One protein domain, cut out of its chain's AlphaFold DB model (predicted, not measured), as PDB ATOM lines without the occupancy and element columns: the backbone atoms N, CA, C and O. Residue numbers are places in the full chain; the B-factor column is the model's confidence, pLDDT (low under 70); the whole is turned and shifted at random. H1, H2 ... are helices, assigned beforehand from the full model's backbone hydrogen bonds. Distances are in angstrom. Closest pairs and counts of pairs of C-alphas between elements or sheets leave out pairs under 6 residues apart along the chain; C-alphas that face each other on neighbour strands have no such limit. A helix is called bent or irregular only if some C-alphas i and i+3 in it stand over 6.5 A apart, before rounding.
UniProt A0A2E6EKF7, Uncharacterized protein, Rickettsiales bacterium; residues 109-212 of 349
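AT A GLANCE: This is residues 109 to 212 of the 349 residues of an uncharacterized protein of Rickettsiales bacterium (UniProt A0A2E6EKF7). A long, thin, open frame of helices: H1 and H3 pair side by side at one end, and at the other end the long helix H2 folds back sharply between its arms H2a and H2b. The printed part has 104 residues with three named helices, H1, H2, H3, and no named strand, an all-helix class. It is extended, a rod of 72 by 29 by 14 A, with a radius of gyration of the C-alphas of 22.0 A.

IN THESE COORDINATES: H1, residues 109 to 121, begins at C-alpha 109 (54.787, 24.351, 18.772). H2, residues 135 to 186, was assigned as one helix by its hydrogen bonds but is bent: C-alphas 168 and 171 are 9.7 A apart. Its arms are H2a, residues 135 to 168, 50.1 A long, and H2b, residues 171 to 186, 22.2 A. H3, residues 192 to 212, 30.4 A, ends at C-alpha 212 (46.530, 33.951, 24.959).

HOW THE PARTS SIT: H1 and H3 touch, H3 with residues 203 to 211 alone, at a shallow tilt of 26 degrees, opposite ways; the closest C-alphas are Ala 118 and Tyr 207, 5.5 A. H2a, with residues 158 to 166 alone, touches H2b at a shallow tilt of 22 degrees, opposite ways; the closest C-alphas are Ala 165 and Ala 174, 4.9 A. H2a and H3 are apart. Every O i to N i+4 pair is within hydrogen-bond range in H1, H2b and H3, and 28 of 30 in H2a.

THE WHOLE: The C-alphas farthest apart, of Arg 109 and Glu 168, are 72.3 A apart. The printed part has no cut; the link H1 to H2 is long, H2 to H3 tight. pLDDT is under 70 at residues 124 to 137, 140 and 186 to 190.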
ATOM      1  N   ARG A 109      55.207  25.711  19.147       98.56
ATOM      2  CA  ARG A 109      54.787  24.351  18.772       98.56
ATOM      3  C   ARG A 109      54.289  23.564  19.981       98.56
ATOM      4  O   ARG A 109      53.238  22.925  19.890       98.56
ATOM      5  N   GLU A 110      54.991  23.641  21.108       98.50
ATOM      6  CA  GLU A 110      54.590  22.962  22.341       98.50
ATOM      7  C   GLU A 110      53.256  23.500  22.882       98.50
ATOM      8  O   GLU A 110      52.321  22.725  23.099       98.50
ATOM      9  N   VAL A 111      53.117  24.822  23.020       98.31
ATOM     10  CA  VAL A 111      51.889  25.461  23.519       98.31
ATOM     11  C   VAL A 111      50.714  25.193  22.575       98.31
ATOM     12  O   VAL A 111      49.610  24.899  23.035       98.31
ATOM     13  N   ARG A 112      50.922  25.191  21.252       98.25
ATOM     14  CA  ARG A 112      49.882  24.797  20.284       98.25
ATOM     15  C   ARG A 112      49.446  23.340  20.469       98.25
ATOM     16  O   ARG A 112      48.248  23.054  20.398       98.25
ATOM     17  N   ALA A 113      50.375  22.421  20.746       98.38
ATOM     18  CA  ALA A 113      50.044  21.027  21.043       98.38
ATOM     19  C   ALA A 113      49.272  20.889  22.368       98.38
ATOM     20  O   ALA A 113      48.288  20.145  22.432       98.38
ATOM     21  N   GLN A 114      49.654  21.640  23.406       97.69
ATOM     22  CA  GLN A 114      48.922  21.702  24.677       97.69
ATOM     23  C   GLN A 114      47.509  22.262  24.474       97.69
ATOM     24  O   GLN A 114      46.538  21.650  24.919       97.69
ATOM     25  N   ARG A 115      47.365  23.354  23.713       97.56
ATOM     26  CA  ARG A 115      46.070  23.945  23.348       97.56
ATOM     27  C   ARG A 115      45.188  22.941  22.614       97.56
ATOM     28  O   ARG A 115      43.993  22.860  22.885       97.56
ATOM     29  N   TYR A 116      45.755  22.156  21.699       95.94
ATOM     30  CA  TYR A 116      45.019  21.113  20.986       95.94
ATOM     31  C   TYR A 116      44.494  20.019  21.928       95.94
ATOM     32  O   TYR A 116      43.344  19.595  21.799       95.94
ATOM     33  N   ARG A 117      45.311  19.587  22.899       95.75
ATOM     34  CA  ARG A 117      44.907  18.620  23.935       95.75
ATOM     35  C   ARG A 117      43.813  19.194  24.840       95.75
ATOM     36  O   ARG A 117      42.795  18.535  25.021       95.75
ATOM     37  N   ALA A 118      43.976  20.430  25.310       92.56
ATOM     38  CA  ALA A 118      42.985  21.139  26.121       92.56
ATOM     39  C   ALA A 118      41.658  21.337  25.375       92.56
ATOM     40  O   ALA A 118      40.582  21.100  25.908       92.56
ATOM     41  N   ARG A 119      41.707  21.676  24.083       94.44
ATOM     42  CA  ARG A 119      40.501  21.800  23.256       94.44
ATOM     43  C   ARG A 119      39.723  20.485  23.156       94.44
ATOM     44  O   ARG A 119      38.501  20.516  23.060       94.44
ATOM     45  N   ARG A 120      40.417  19.342  23.147       92.00
ATOM     46  CA  ARG A 120      39.796  18.008  23.123       92.00
ATOM     47  C   ARG A 120      39.220  17.586  24.476       92.00
ATOM     48  O   ARG A 120      38.315  16.759  24.475       92.00
ATOM     49  N   SER A 121      39.724  18.121  25.592       88.88
ATOM     50  CA  SER A 121      39.139  17.876  26.918       88.88
ATOM     51  C   SER A 121      37.902  18.735  27.194       88.88
ATOM     52  O   SER A 121      37.155  18.427  28.118       88.88
ATOM     53  N   LEU A 122      37.638  19.766  26.381       88.12
ATOM     54  CA  LEU A 122      36.393  20.526  26.475       88.12
ATOM     55  C   LEU A 122      35.184  19.644  26.119       88.12
ATOM     56  O   LEU A 122      35.215  18.918  25.118       88.12
ATOM     57  N   PRO A 123      34.080  19.735  26.879       79.50
ATOM     58  CA  PRO A 123      32.883  18.959  26.600       79.50
ATOM     59  C   PRO A 123      32.327  19.294  25.204       79.50
ATOM     60  O   PRO A 123      32.086  20.452  24.851       79.50
ATOM     61  N   SER A 124      32.071  18.252  24.406       66.50
ATOM     62  CA  SER A 124      31.606  18.324  23.008       66.50
ATOM     63  C   SER A 124      30.295  19.096  22.809       66.50
ATOM     64  O   SER A 124      29.985  19.506  21.689       66.50
ATOM     65  N   THR A 125      29.559  19.377  23.891       58.41
ATOM     66  CA  THR A 125      28.289  20.128  23.896       58.41
ATOM     67  C   THR A 125      28.446  21.562  23.428       58.41
ATOM     68  O   THR A 125      27.467  22.157  22.988       58.41
ATOM     69  N   ARG A 126      29.654  22.128  23.513       57.66
ATOM     70  CA  ARG A 126      29.928  23.505  23.080       57.66
ATOM     71  C   ARG A 126      30.603  23.600  21.710       57.66
ATOM     72  O   ARG A 126      30.602  24.673  21.120       57.66
ATOM     73  N   LEU A 127      31.129  22.494  21.177       52.03
ATOM     74  CA  LEU A 127      31.825  22.456  19.882       52.03
ATOM     75  C   LEU A 127      30.868  22.342  18.677       52.03
ATOM     76  O   LEU A 127      31.273  22.640  17.559       52.03
ATOM     77  N   SER A 128      29.607  21.949  18.885       49.97
ATOM     78  CA  SER A 128      28.571  21.857  17.841       49.97
ATOM     79  C   SER A 128      27.401  22.787  18.154       49.97
ATOM     80  O   SER A 128      26.447  22.395  18.818       49.97
ATOM     81  N   ARG A 129      27.464  24.036  17.683       54.03
ATOM     82  CA  ARG A 129      26.362  25.007  17.811       54.03
ATOM     83  C   ARG A 129      25.386  24.991  16.616       54.03
ATOM     84  O   ARG A 129      24.440  25.767  16.630       54.03
ATOM     85  N   SER A 130      25.583  24.122  15.611       51.34
ATOM     86  CA  SER A 130      24.783  24.088  14.365       51.34
ATOM     87  C   SER A 130      24.189  22.721  13.977       51.34
ATOM     88  O   SER A 130      23.820  22.525  12.822       51.34
ATOM     89  N   GLY A 131      24.068  21.771  14.909       53.53
ATOM     90  CA  GLY A 131      23.476  20.454  14.639       53.53
ATOM     91  C   GLY A 131      22.442  20.045  15.689       53.53
ATOM     92  O   GLY A 131      22.449  20.605  16.791       53.53
ATOM     93  N   PRO A 132      21.554  19.081  15.373       58.34
ATOM     94  CA  PRO A 132      20.668  18.482  16.365       58.34
ATOM     95  C   PRO A 132      21.487  17.994  17.571       58.34
ATOM     96  O   PRO A 132      22.628  17.554  17.383       58.34
ATOM     97  N   PRO A 133      20.948  18.095  18.803       56.94
ATOM     98  CA  PRO A 133      21.682  17.755  20.013       56.94
ATOM     99  C   PRO A 133      22.296  16.357  19.867       56.94
ATOM    100  O   PRO A 133      21.559  15.396  19.647       56.94
ATOM    101  N   PRO A 134      23.628  16.211  19.942       60.47
ATOM    102  CA  PRO A 134      24.260  14.910  19.767       60.47
ATOM    103  C   PRO A 134      23.704  13.892  20.774       60.47
ATOM    104  O   PRO A 134      23.468  14.234  21.928       60.47
ATOM    105  N   ALA A 135      23.514  12.635  20.358       67.94
ATOM    106  CA  ALA A 135      22.767  11.600  21.096       67.94
ATOM    107  C   ALA A 135      23.191  11.387  22.569       67.94
ATOM    108  O   ALA A 135      22.407  10.926  23.401       67.94
ATOM    109  N   TYR A 136      24.425  11.748  22.934       63.31
ATOM    110  CA  TYR A 136      24.875  11.694  24.326       63.31
ATOM    111  C   TYR A 136      24.194  12.752  25.221       63.31
ATOM    112  O   TYR A 136      24.046  12.515  26.419       63.31
ATOM    113  N   LEU A 137      23.738  13.887  24.675       60.22
ATOM    114  CA  LEU A 137      22.959  14.890  25.407       60.22
ATOM    115  C   LEU A 137      21.596  14.343  25.814       60.22
ATOM    116  O   LEU A 137      21.200  14.513  26.965       60.22
ATOM    117  N   GLU A 138      20.908  13.642  24.915       71.19
ATOM    118  CA  GLU A 138      19.636  12.985  25.226       71.19
ATOM    119  C   GLU A 138      19.816  11.917  26.303       71.19
ATOM    120  O   GLU A 138      19.034  11.851  27.254       71.19
ATOM    121  N   ARG A 139      20.898  11.134  26.207       71.50
ATOM    122  CA  ARG A 139      21.268  10.155  27.232       71.50
ATOM    123  C   ARG A 139      21.521  10.845  28.579       71.50
ATOM    124  O   ARG A 139      20.899  10.474  29.566       71.50
ATOM    125  N   SER A 140      22.278  11.946  28.594       69.38
ATOM    126  CA  SER A 140      22.530  12.735  29.809       69.38
ATOM    127  C   SER A 140      21.270  13.389  30.390       69.38
ATOM    128  O   SER A 140      21.136  13.511  31.605       69.38
ATOM    129  N   ALA A 141      20.315  13.795  29.549       74.06
ATOM    130  CA  ALA A 141      19.037  14.338  29.988       74.06
ATOM    131  C   ALA A 141      18.164  13.243  30.616       74.06
ATOM    132  O   ALA A 141      17.487  13.488  31.616       74.06
ATOM    133  N   ARG A 142      18.210  12.025  30.062       80.94
ATOM    134  CA  ARG A 142      17.553  10.840  30.621       80.94
ATOM    135  C   ARG A 142      18.172  10.439  31.959       80.94
ATOM    136  O   ARG A 142      17.424  10.204  32.903       80.94
ATOM    137  N   ASP A 143      19.497  10.477  32.057       74.81
ATOM    138  CA  ASP A 143      20.239  10.208  33.292       74.81
ATOM    139  C   ASP A 143      19.943  11.270  34.362       74.81
ATOM    140  O   ASP A 143      19.658  10.949  35.509       74.81
ATOM    141  N   ARG A 144      19.865  12.556  33.993       73.19
ATOM    142  CA  ARG A 144      19.419  13.612  34.923       73.19
ATOM    143  C   ARG A 144      17.988  13.385  35.402       73.19
ATOM    144  O   ARG A 144      17.696  13.588  36.576       73.19
ATOM    145  N   ARG A 145      17.076  12.976  34.515       79.38
ATOM    146  CA  ARG A 145      15.689  12.665  34.897       79.38
ATOM    147  C   ARG A 145      15.630  11.468  35.850       79.38
ATOM    148  O   ARG A 145      14.889  11.534  36.830       79.38
ATOM    149  N   SER A 146      16.422  10.424  35.606       79.38
ATOM    150  CA  SER A 146      16.501   9.257  36.491       79.38
ATOM    151  C   SER A 146      17.206   9.561  37.816       79.38
ATOM    152  O   SER A 146      16.875   8.935  38.814       79.38
ATOM    153  N   GLU A 147      18.091  10.561  37.877       75.56
ATOM    154  CA  GLU A 147      18.684  11.070  39.123       75.56
ATOM    155  C   GLU A 147      17.731  11.975  39.922       75.56
ATOM    156  O   GLU A 147      17.752  11.970  41.156       75.56
ATOM    157  N   ILE A 148      16.882  12.760  39.250       78.38
ATOM    158  CA  ILE A 148      15.917  13.664  39.899       78.38
ATOM    159  C   ILE A 148      14.733  12.880  40.481       78.38
ATOM    160  O   ILE A 148      14.292  13.182  41.592       78.38
ATOM    161  N   ALA A 149      14.241  11.854  39.783       82.56
ATOM    162  CA  ALA A 149      13.115  11.028  40.228       82.56
ATOM    163  C   ALA A 149      13.251  10.477  41.675       82.56
ATOM    164  O   ALA A 149      12.339  10.701  42.478       82.56
ATOM    165  N   PRO A 150      14.372   9.845  42.083       83.50
ATOM    166  CA  PRO A 150      14.565   9.374  43.453       83.50
ATOM    167  C   PRO A 150      14.750  10.517  44.459       83.50
ATOM    168  O   PRO A 150      14.461  10.357  45.643       83.50
ATOM    169  N   GLN A 151      15.204  11.698  44.026       79.25
ATOM    170  CA  GLN A 151      15.277  12.862  44.914       79.25
ATOM    171  C   GLN A 151      13.889  13.421  45.226       79.25
ATOM    172  O   GLN A 151      13.631  13.801  46.368       79.25
ATOM    173  N   VAL A 152      12.998  13.455  44.233       85.56
ATOM    174  CA  VAL A 152      11.597  13.851  44.424       85.56
ATOM    175  C   VAL A 152      10.885  12.839  45.321       85.56
ATOM    176  O   VAL A 152      10.228  13.243  46.280       85.56
ATOM    177  N   SER A 153      11.081  11.533  45.099       87.31
ATOM    178  CA  SER A 153      10.484  10.505  45.964       87.31
ATOM    179  C   SER A 153      11.000  10.589  47.406       87.31
ATOM    180  O   SER A 153      10.201  10.540  48.341       87.31
ATOM    181  N   LYS A 154      12.307  10.819  47.606       86.38
ATOM    182  CA  LYS A 154      12.900  11.016  48.936       86.38
ATOM    183  C   LYS A 154      12.375  12.278  49.625       86.38
ATOM    184  O   LYS A 154      12.018  12.205  50.793       86.38
ATOM    185  N   LYS A 155      12.244  13.407  48.914       86.56
ATOM    186  CA  LYS A 155      11.615  14.631  49.455       86.56
ATOM    187  C   LYS A 155      10.181  14.376  49.917       86.56
ATOM    188  O   LYS A 155       9.804  14.822  50.994       86.56
ATOM    189  N   ASN A 156       9.407  13.635  49.128       91.06
ATOM    190  CA  ASN A 156       8.036  13.282  49.486       91.06
ATOM    191  C   ASN A 156       7.992  12.348  50.707       91.06
ATOM    192  O   ASN A 156       7.129  12.510  51.567       91.06
ATOM    193  N   ALA A 157       8.930  11.405  50.827       89.06
ATOM    194  CA  ALA A 157       9.057  10.553  52.009       89.06
ATOM    195  C   ALA A 157       9.476  11.345  53.264       89.06
ATOM    196  O   ALA A 157       8.908  11.127  54.332       89.06
ATOM    197  N   ASP A 158      10.418  12.287  53.133       89.69
ATOM    198  CA  ASP A 158      10.842  13.199  54.204       89.69
ATOM    199  C   ASP A 158       9.658  14.048  54.703       89.69
ATOM    200  O   ASP A 158       9.446  14.156  55.910       89.69
ATOM    201  N   LEU A 159       8.851  14.601  53.786       90.00
ATOM    202  CA  LEU A 159       7.641  15.365  54.121       90.00
ATOM    203  C   LEU A 159       6.628  14.517  54.894       90.00
ATOM    204  O   LEU A 159       6.121  14.964  55.917       90.00
ATOM    205  N   ARG A 160       6.386  13.274  54.461       92.12
ATOM    206  CA  ARG A 160       5.485  12.351  55.173       92.12
ATOM    207  C   ARG A 160       5.993  11.993  56.571       92.12
ATOM    208  O   ARG A 160       5.188  11.830  57.479       92.12
ATOM    209  N   ARG A 161       7.312  11.853  56.756       88.38
ATOM    210  CA  ARG A 161       7.919  11.616  58.080       88.38
ATOM    211  C   ARG A 161       7.762  12.825  58.995       88.38
ATOM    212  O   ARG A 161       7.464  12.650  60.168       88.38
ATOM    213  N   LEU A 162       7.940  14.031  58.456       89.69
ATOM    214  CA  LEU A 162       7.708  15.278  59.185       89.69
ATOM    215  C   LEU A 162       6.247  15.422  59.611       89.69
ATOM    216  O   LEU A 162       5.997  15.749  60.762       89.69
ATOM    217  N   GLN A 163       5.302  15.138  58.712       90.56
ATOM    218  CA  GLN A 163       3.867  15.177  59.015       90.56
ATOM    219  C   GLN A 163       3.504  14.208  60.143       90.56
ATOM    220  O   GLN A 163       2.916  14.634  61.130       90.56
ATOM    221  N   ARG A 164       3.960  12.950  60.071       91.38
ATOM    222  CA  ARG A 164       3.741  11.982  61.157       91.38
ATOM    223  C   ARG A 164       4.369  12.410  62.479       91.38
ATOM    224  O   ARG A 164       3.722  12.316  63.508       91.38
ATOM    225  N   ALA A 165       5.591  12.940  62.461       89.44
ATOM    226  CA  ALA A 165       6.241  13.429  63.679       89.44
ATOM    227  C   ALA A 165       5.495  14.616  64.322       89.44
ATOM    228  O   ALA A 165       5.532  14.781  65.538       89.44
ATOM    229  N   VAL A 166       4.820  15.445  63.516       91.44
ATOM    230  CA  VAL A 166       3.938  16.515  64.012       91.44
ATOM    231  C   VAL A 166       2.672  15.931  64.644       91.44
ATOM    232  O   VAL A 166       2.263  16.409  65.699       91.44
ATOM    233  N   GLU A 167       2.075  14.913  64.021       90.06
ATOM    234  CA  GLU A 167       0.846  14.251  64.484       90.06
ATOM    235  C   GLU A 167       1.059  13.412  65.757       90.06
ATOM    236  O   GLU A 167       0.224  13.453  66.656       90.06
ATOM    237  N   GLU A 168       2.172  12.681  65.858       90.19
ATOM    238  CA  GLU A 168       2.419  11.697  66.926       90.19
ATOM    239  C   GLU A 168       3.084  12.301  68.179       90.19
ATOM    240  O   GLU A 168       2.749  11.902  69.294       90.19
ATOM    241  N   GLY A 169       3.985  13.284  68.035       84.06
ATOM    242  CA  GLY A 169       4.774  13.816  69.163       84.06
ATOM    243  C   GLY A 169       4.892  15.337  69.241       84.06
ATOM    244  O   GLY A 169       5.674  15.870  70.040       84.06
ATOM    245  N   GLY A 170       4.124  16.067  68.429       88.19
ATOM    246  CA  GLY A 170       4.079  17.527  68.445       88.19
ATOM    247  C   GLY A 170       5.388  18.208  68.011       88.19
ATOM    248  O   GLY A 170       6.252  17.641  67.341       88.19
ATOM    249  N   GLN A 171       5.560  19.484  68.381       87.19
ATOM    250  CA  GLN A 171       6.657  20.328  67.873       87.19
ATOM    251  C   GLN A 171       8.073  19.815  68.200       87.19
ATOM    252  O   GLN A 171       9.006  20.044  67.422       87.19
ATOM    253  N   LYS A 172       8.259  19.131  69.338       85.81
ATOM    254  CA  LYS A 172       9.582  18.657  69.787       85.81
ATOM    255  C   LYS A 172      10.096  17.476  68.957       85.81
ATOM    256  O   LYS A 172      11.287  17.413  68.661       85.81
ATOM    257  N   GLU A 173       9.226  16.562  68.528       81.31
ATOM    258  CA  GLU A 173       9.633  15.463  67.644       81.31
ATOM    259  C   GLU A 173       9.815  15.927  66.201       81.31
ATOM    260  O   GLU A 173      10.810  15.573  65.560       81.31
ATOM    261  N   ALA A 174       8.937  16.808  65.721       86.00
ATOM    262  CA  ALA A 174       9.064  17.415  64.400       86.00
ATOM    263  C   ALA A 174      10.412  18.137  64.214       86.00
ATOM    264  O   ALA A 174      11.066  17.981  63.181       86.00
ATOM    265  N   THR A 175      10.880  18.872  65.229       87.50
ATOM    266  CA  THR A 175      12.187  19.552  65.196       87.50
ATOM    267  C   THR A 175      13.362  18.575  65.208       87.50
ATOM    268  O   THR A 175      14.324  18.774  64.463       87.50
ATOM    269  N   ARG A 176      13.284  17.476  65.970       89.56
ATOM    270  CA  ARG A 176      14.316  16.422  65.975       89.56
ATOM    271  C   ARG A 176      14.430  15.728  64.614       89.56
ATOM    272  O   ARG A 176      15.536  15.528  64.103       89.56
ATOM    273  N   VAL A 177      13.295  15.407  63.995       88.44
ATOM    274  CA  VAL A 177      13.240  14.810  62.653       88.44
ATOM    275  C   VAL A 177      13.737  15.807  61.600       88.44
ATOM    276  O   VAL A 177      14.574  15.438  60.776       88.44
ATOM    277  N   ALA A 178      13.346  17.082  61.677       88.06
ATOM    278  CA  ALA A 178      13.856  18.134  60.795       88.06
ATOM    279  C   ALA A 178      15.387  18.282  60.878       88.06
ATOM    280  O   ALA A 178      16.061  18.317  59.845       88.06
ATOM    281  N   LEU A 179      15.950  18.306  62.093       88.44
ATOM    282  CA  LEU A 179      17.396  18.391  62.323       88.44
ATOM    283  C   LEU A 179      18.146  17.187  61.744       88.44
ATOM    284  O   LEU A 179      19.181  17.366  61.103       88.44
ATOM    285  N   SER A 180      17.616  15.971  61.901       86.31
ATOM    286  CA  SER A 180      18.245  14.771  61.331       86.31
ATOM    287  C   SER A 180      18.197  14.744  59.794       86.31
ATOM    288  O   SER A 180      19.189  14.380  59.157       86.31
ATOM    289  N   ILE A 181      17.103  15.215  59.178       86.75
ATOM    290  CA  ILE A 181      16.999  15.389  57.718       86.75
ATOM    291  C   ILE A 181      18.015  16.433  57.228       86.75
ATOM    292  O   ILE A 181      18.678  16.213  56.211       86.75
ATOM    293  N   LEU A 182      18.178  17.550  57.946       82.50
ATOM    294  CA  LEU A 182      19.150  18.597  57.606       82.50
ATOM    295  C   LEU A 182      20.598  18.109  57.740       82.50
ATOM    296  O   LEU A 182      21.389  18.310  56.820       82.50
ATOM    297  N   GLN A 183      20.940  17.402  58.820       84.06
ATOM    298  CA  GLN A 183      22.273  16.815  59.001       84.06
ATOM    299  C   GLN A 183      22.601  15.783  57.912       84.06
ATOM    300  O   GLN A 183      23.717  15.770  57.391       84.06
ATOM    301  N   GLN A 184      21.631  14.957  57.501       79.62
ATOM    302  CA  GLN A 184      21.816  14.018  56.388       79.62
ATOM    303  C   GLN A 184      21.924  14.715  55.026       79.62
ATOM    304  O   GLN A 184      22.655  14.240  54.156       79.62
ATOM    305  N   ARG A 185      21.223  15.837  54.813       72.50
ATOM    306  CA  ARG A 185      21.326  16.626  53.573       72.50
ATOM    307  C   ARG A 185      22.639  17.398  53.470       72.50
ATOM    308  O   ARG A 185      23.188  17.459  52.374       72.50
ATOM    309  N   ASN A 186      23.162  17.907  54.584       67.56
ATOM    310  CA  ASN A 186      24.446  18.616  54.632       67.56
ATOM    311  C   ASN A 186      25.659  17.690  54.449       67.56
ATOM    312  O   ASN A 186      26.742  18.165  54.133       67.56
ATOM    313  N   ARG A 187      25.483  16.368  54.579       64.12
ATOM    314  CA  ARG A 187      26.507  15.362  54.253       64.12
ATOM    315  C   ARG A 187      26.547  14.965  52.777       64.12
ATOM    316  O   ARG A 187      27.241  14.009  52.440       64.12
ATOM    317  N   LYS A 188      25.799  15.633  51.887       61.62
ATOM    318  CA  LYS A 188      25.897  15.329  50.456       61.62
ATOM    319  C   LYS A 188      27.345  15.581  50.001       61.62
ATOM    320  O   LYS A 188      27.773  16.731  50.078       61.62
ATOM    321  N   PRO A 189      28.079  14.559  49.514       57.31
ATOM    322  CA  PRO A 189      29.315  14.813  48.785       57.31
ATOM    323  C   PRO A 189      28.976  15.772  47.645       57.31
ATOM    324  O   PRO A 189      27.848  15.713  47.130       57.31
ATOM    325  N   ALA A 190      29.902  16.669  47.293       60.84
ATOM    326  CA  ALA A 190      29.768  17.490  46.097       60.84
ATOM    327  C   ALA A 190      29.229  16.579  44.990       60.84
ATOM    328  O   ALA A 190      29.772  15.502  44.742       60.84
ATOM    329  N   SER A 191      28.045  16.893  44.461       75.50
ATOM    330  CA  SER A 191      27.419  15.981  43.513       75.50
ATOM    331  C   SER A 191      28.411  15.781  42.370       75.50
ATOM    332  O   SER A 191      29.045  16.743  41.952       75.50
ATOM    333  N   ARG A 192      28.556  14.562  41.841       78.44
ATOM    334  CA  ARG A 192      29.450  14.287  40.694       78.44
ATOM    335  C   ARG A 192      29.255  15.286  39.541       78.44
ATOM    336  O   ARG A 192      30.156  15.537  38.755       78.44
ATOM    337  N   THR A 193      28.062  15.872  39.444       76.88
ATOM    338  CA  THR A 193      27.733  16.979  38.542       76.88
ATOM    339  C   THR A 193      28.442  18.296  38.874       76.88
ATOM    340  O   THR A 193      28.883  18.973  37.955       76.88
ATOM    341  N   ALA A 194      28.558  18.672  40.148       80.94
ATOM    342  CA  ALA A 194      29.295  19.849  40.595       80.94
ATOM    343  C   ALA A 194      30.807  19.680  40.385       80.94
ATOM    344  O   ALA A 194      31.444  20.615  39.914       80.94
ATOM    345  N   GLU A 195      31.355  18.489  40.654       85.44
ATOM    346  CA  GLU A 195      32.766  18.169  40.377       85.44
ATOM    347  C   GLU A 195      33.068  18.257  38.876       85.44
ATOM    348  O   GLU A 195      33.979  18.977  38.482       85.44
ATOM    349  N   ARG A 196      32.231  17.645  38.025       85.50
ATOM    350  CA  ARG A 196      32.356  17.756  36.560       85.50
ATOM    351  C   ARG A 196      32.256  19.196  36.064       85.50
ATOM    352  O   ARG A 196      33.040  19.604  35.224       85.50
ATOM    353  N   LEU A 197      31.319  19.988  36.590       85.25
ATOM    354  CA  LEU A 197      31.197  21.402  36.218       85.25
ATOM    355  C   LEU A 197      32.414  22.228  36.656       85.25
ATOM    356  O   LEU A 197      32.759  23.199  35.986       85.25
ATOM    357  N   ALA A 198      33.036  21.885  37.785       87.75
ATOM    358  CA  ALA A 198      34.264  22.528  38.231       87.75
ATOM    359  C   ALA A 198      35.446  22.148  37.326       87.75
ATOM    360  O   ALA A 198      36.176  23.039  36.898       87.75
ATOM    361  N   GLU A 199      35.575  20.868  36.973       89.38
ATOM    362  CA  GLU A 199      36.580  20.363  36.031       89.38
ATOM    363  C   GLU A 199      36.415  20.991  34.637       89.38
ATOM    364  O   GLU A 199      37.378  21.507  34.075       89.38
ATOM    365  N   ASP A 200      35.184  21.065  34.121       89.00
ATOM    366  CA  ASP A 200      34.865  21.715  32.844       89.00
ATOM    367  C   ASP A 200      35.289  23.192  32.845       89.00
ATOM    368  O   ASP A 200      35.901  23.665  31.889       89.00
ATOM    369  N   ARG A 201      35.008  23.928  33.932       89.69
ATOM    370  CA  ARG A 201      35.422  25.336  34.079       89.69
ATOM    371  C   ARG A 201      36.935  25.488  34.168       89.69
ATOM    372  O   ARG A 201      37.475  26.467  33.664       89.69
ATOM    373  N   GLN A 202      37.615  24.559  34.831       92.69
ATOM    374  CA  GLN A 202      39.072  24.572  34.919       92.69
ATOM    375  C   GLN A 202      39.706  24.297  33.549       92.69
ATOM    376  O   GLN A 202      40.633  25.004  33.161       92.69
ATOM    377  N   ASN A 203      39.171  23.334  32.797       90.88
ATOM    378  CA  ASN A 203      39.605  23.032  31.433       90.88
ATOM    379  C   ASN A 203      39.345  24.204  30.476       90.88
ATOM    380  O   ASN A 203      40.180  24.487  29.621       90.88
ATOM    381  N   GLU A 204      38.216  24.901  30.635       90.69
ATOM    382  CA  GLU A 204      37.879  26.105  29.866       90.69
ATOM    383  C   GLU A 204      38.892  27.229  30.108       90.69
ATOM    384  O   GLU A 204      39.490  27.710  29.150       90.69
ATOM    385  N   ARG A 205      39.186  27.551  31.373       94.38
ATOM    386  CA  ARG A 205      40.215  28.544  31.726       94.38
ATOM    387  C   ARG A 205      41.592  28.168  31.190       94.38
ATOM    388  O   ARG A 205      42.271  28.999  30.608       94.38
ATOM    389  N   LEU A 206      41.983  26.901  31.326       94.88
ATOM    390  CA  LEU A 206      43.266  26.425  30.809       94.88
ATOM    391  C   LEU A 206      43.342  26.538  29.278       94.88
ATOM    392  O   LEU A 206      44.398  26.854  28.737       94.88
ATOM    393  N   TYR A 207      42.242  26.288  28.566       95.19
ATOM    394  CA  TYR A 207      42.191  26.501  27.122       95.19
ATOM    395  C   TYR A 207      42.317  27.987  26.758       95.19
ATOM    396  O   TYR A 207      43.076  28.298  25.842       95.19
ATOM    397  N   GLU A 208      41.615  28.878  27.462       94.44
ATOM    398  CA  GLU A 208      41.703  30.335  27.272       94.44
ATOM    399  C   GLU A 208      43.131  30.846  27.526       94.44
ATOM    400  O   GLU A 208      43.729  31.437  26.630       94.44
ATOM    401  N   ASP A 209      43.750  30.475  28.651       96.94
ATOM    402  CA  ASP A 209      45.141  30.829  28.969       96.94
ATOM    403  C   ASP A 209      46.124  30.363  27.878       96.94
ATOM    404  O   ASP A 209      47.106  31.035  27.554       96.94
ATOM    405  N   LEU A 210      45.894  29.177  27.300       96.75
ATOM    406  CA  LEU A 210      46.721  28.645  26.213       96.75
ATOM    407  C   LEU A 210      46.489  29.375  24.885       96.75
ATOM    408  O   LEU A 210      47.413  29.440  24.076       96.75
ATOM    409  N   VAL A 211      45.289  29.906  24.632       96.81
ATOM    410  CA  VAL A 211      45.022  30.761  23.464       96.81
ATOM    411  C   VAL A 211      45.839  32.045  23.569       96.81
ATOM    412  O   VAL A 211      46.568  32.363  22.627       96.81
ATOM    413  N   ASP A 212      45.800  32.704  24.724       97.31
ATOM    414  CA  ASP A 212      46.530  33.951  24.959       97.31
ATOM    415  C   ASP A 212      48.045  33.738  24.849       97.31
ATOM    416  O   ASP A 212      48.746  34.497  24.178       97.31
TER     417      ASP A 212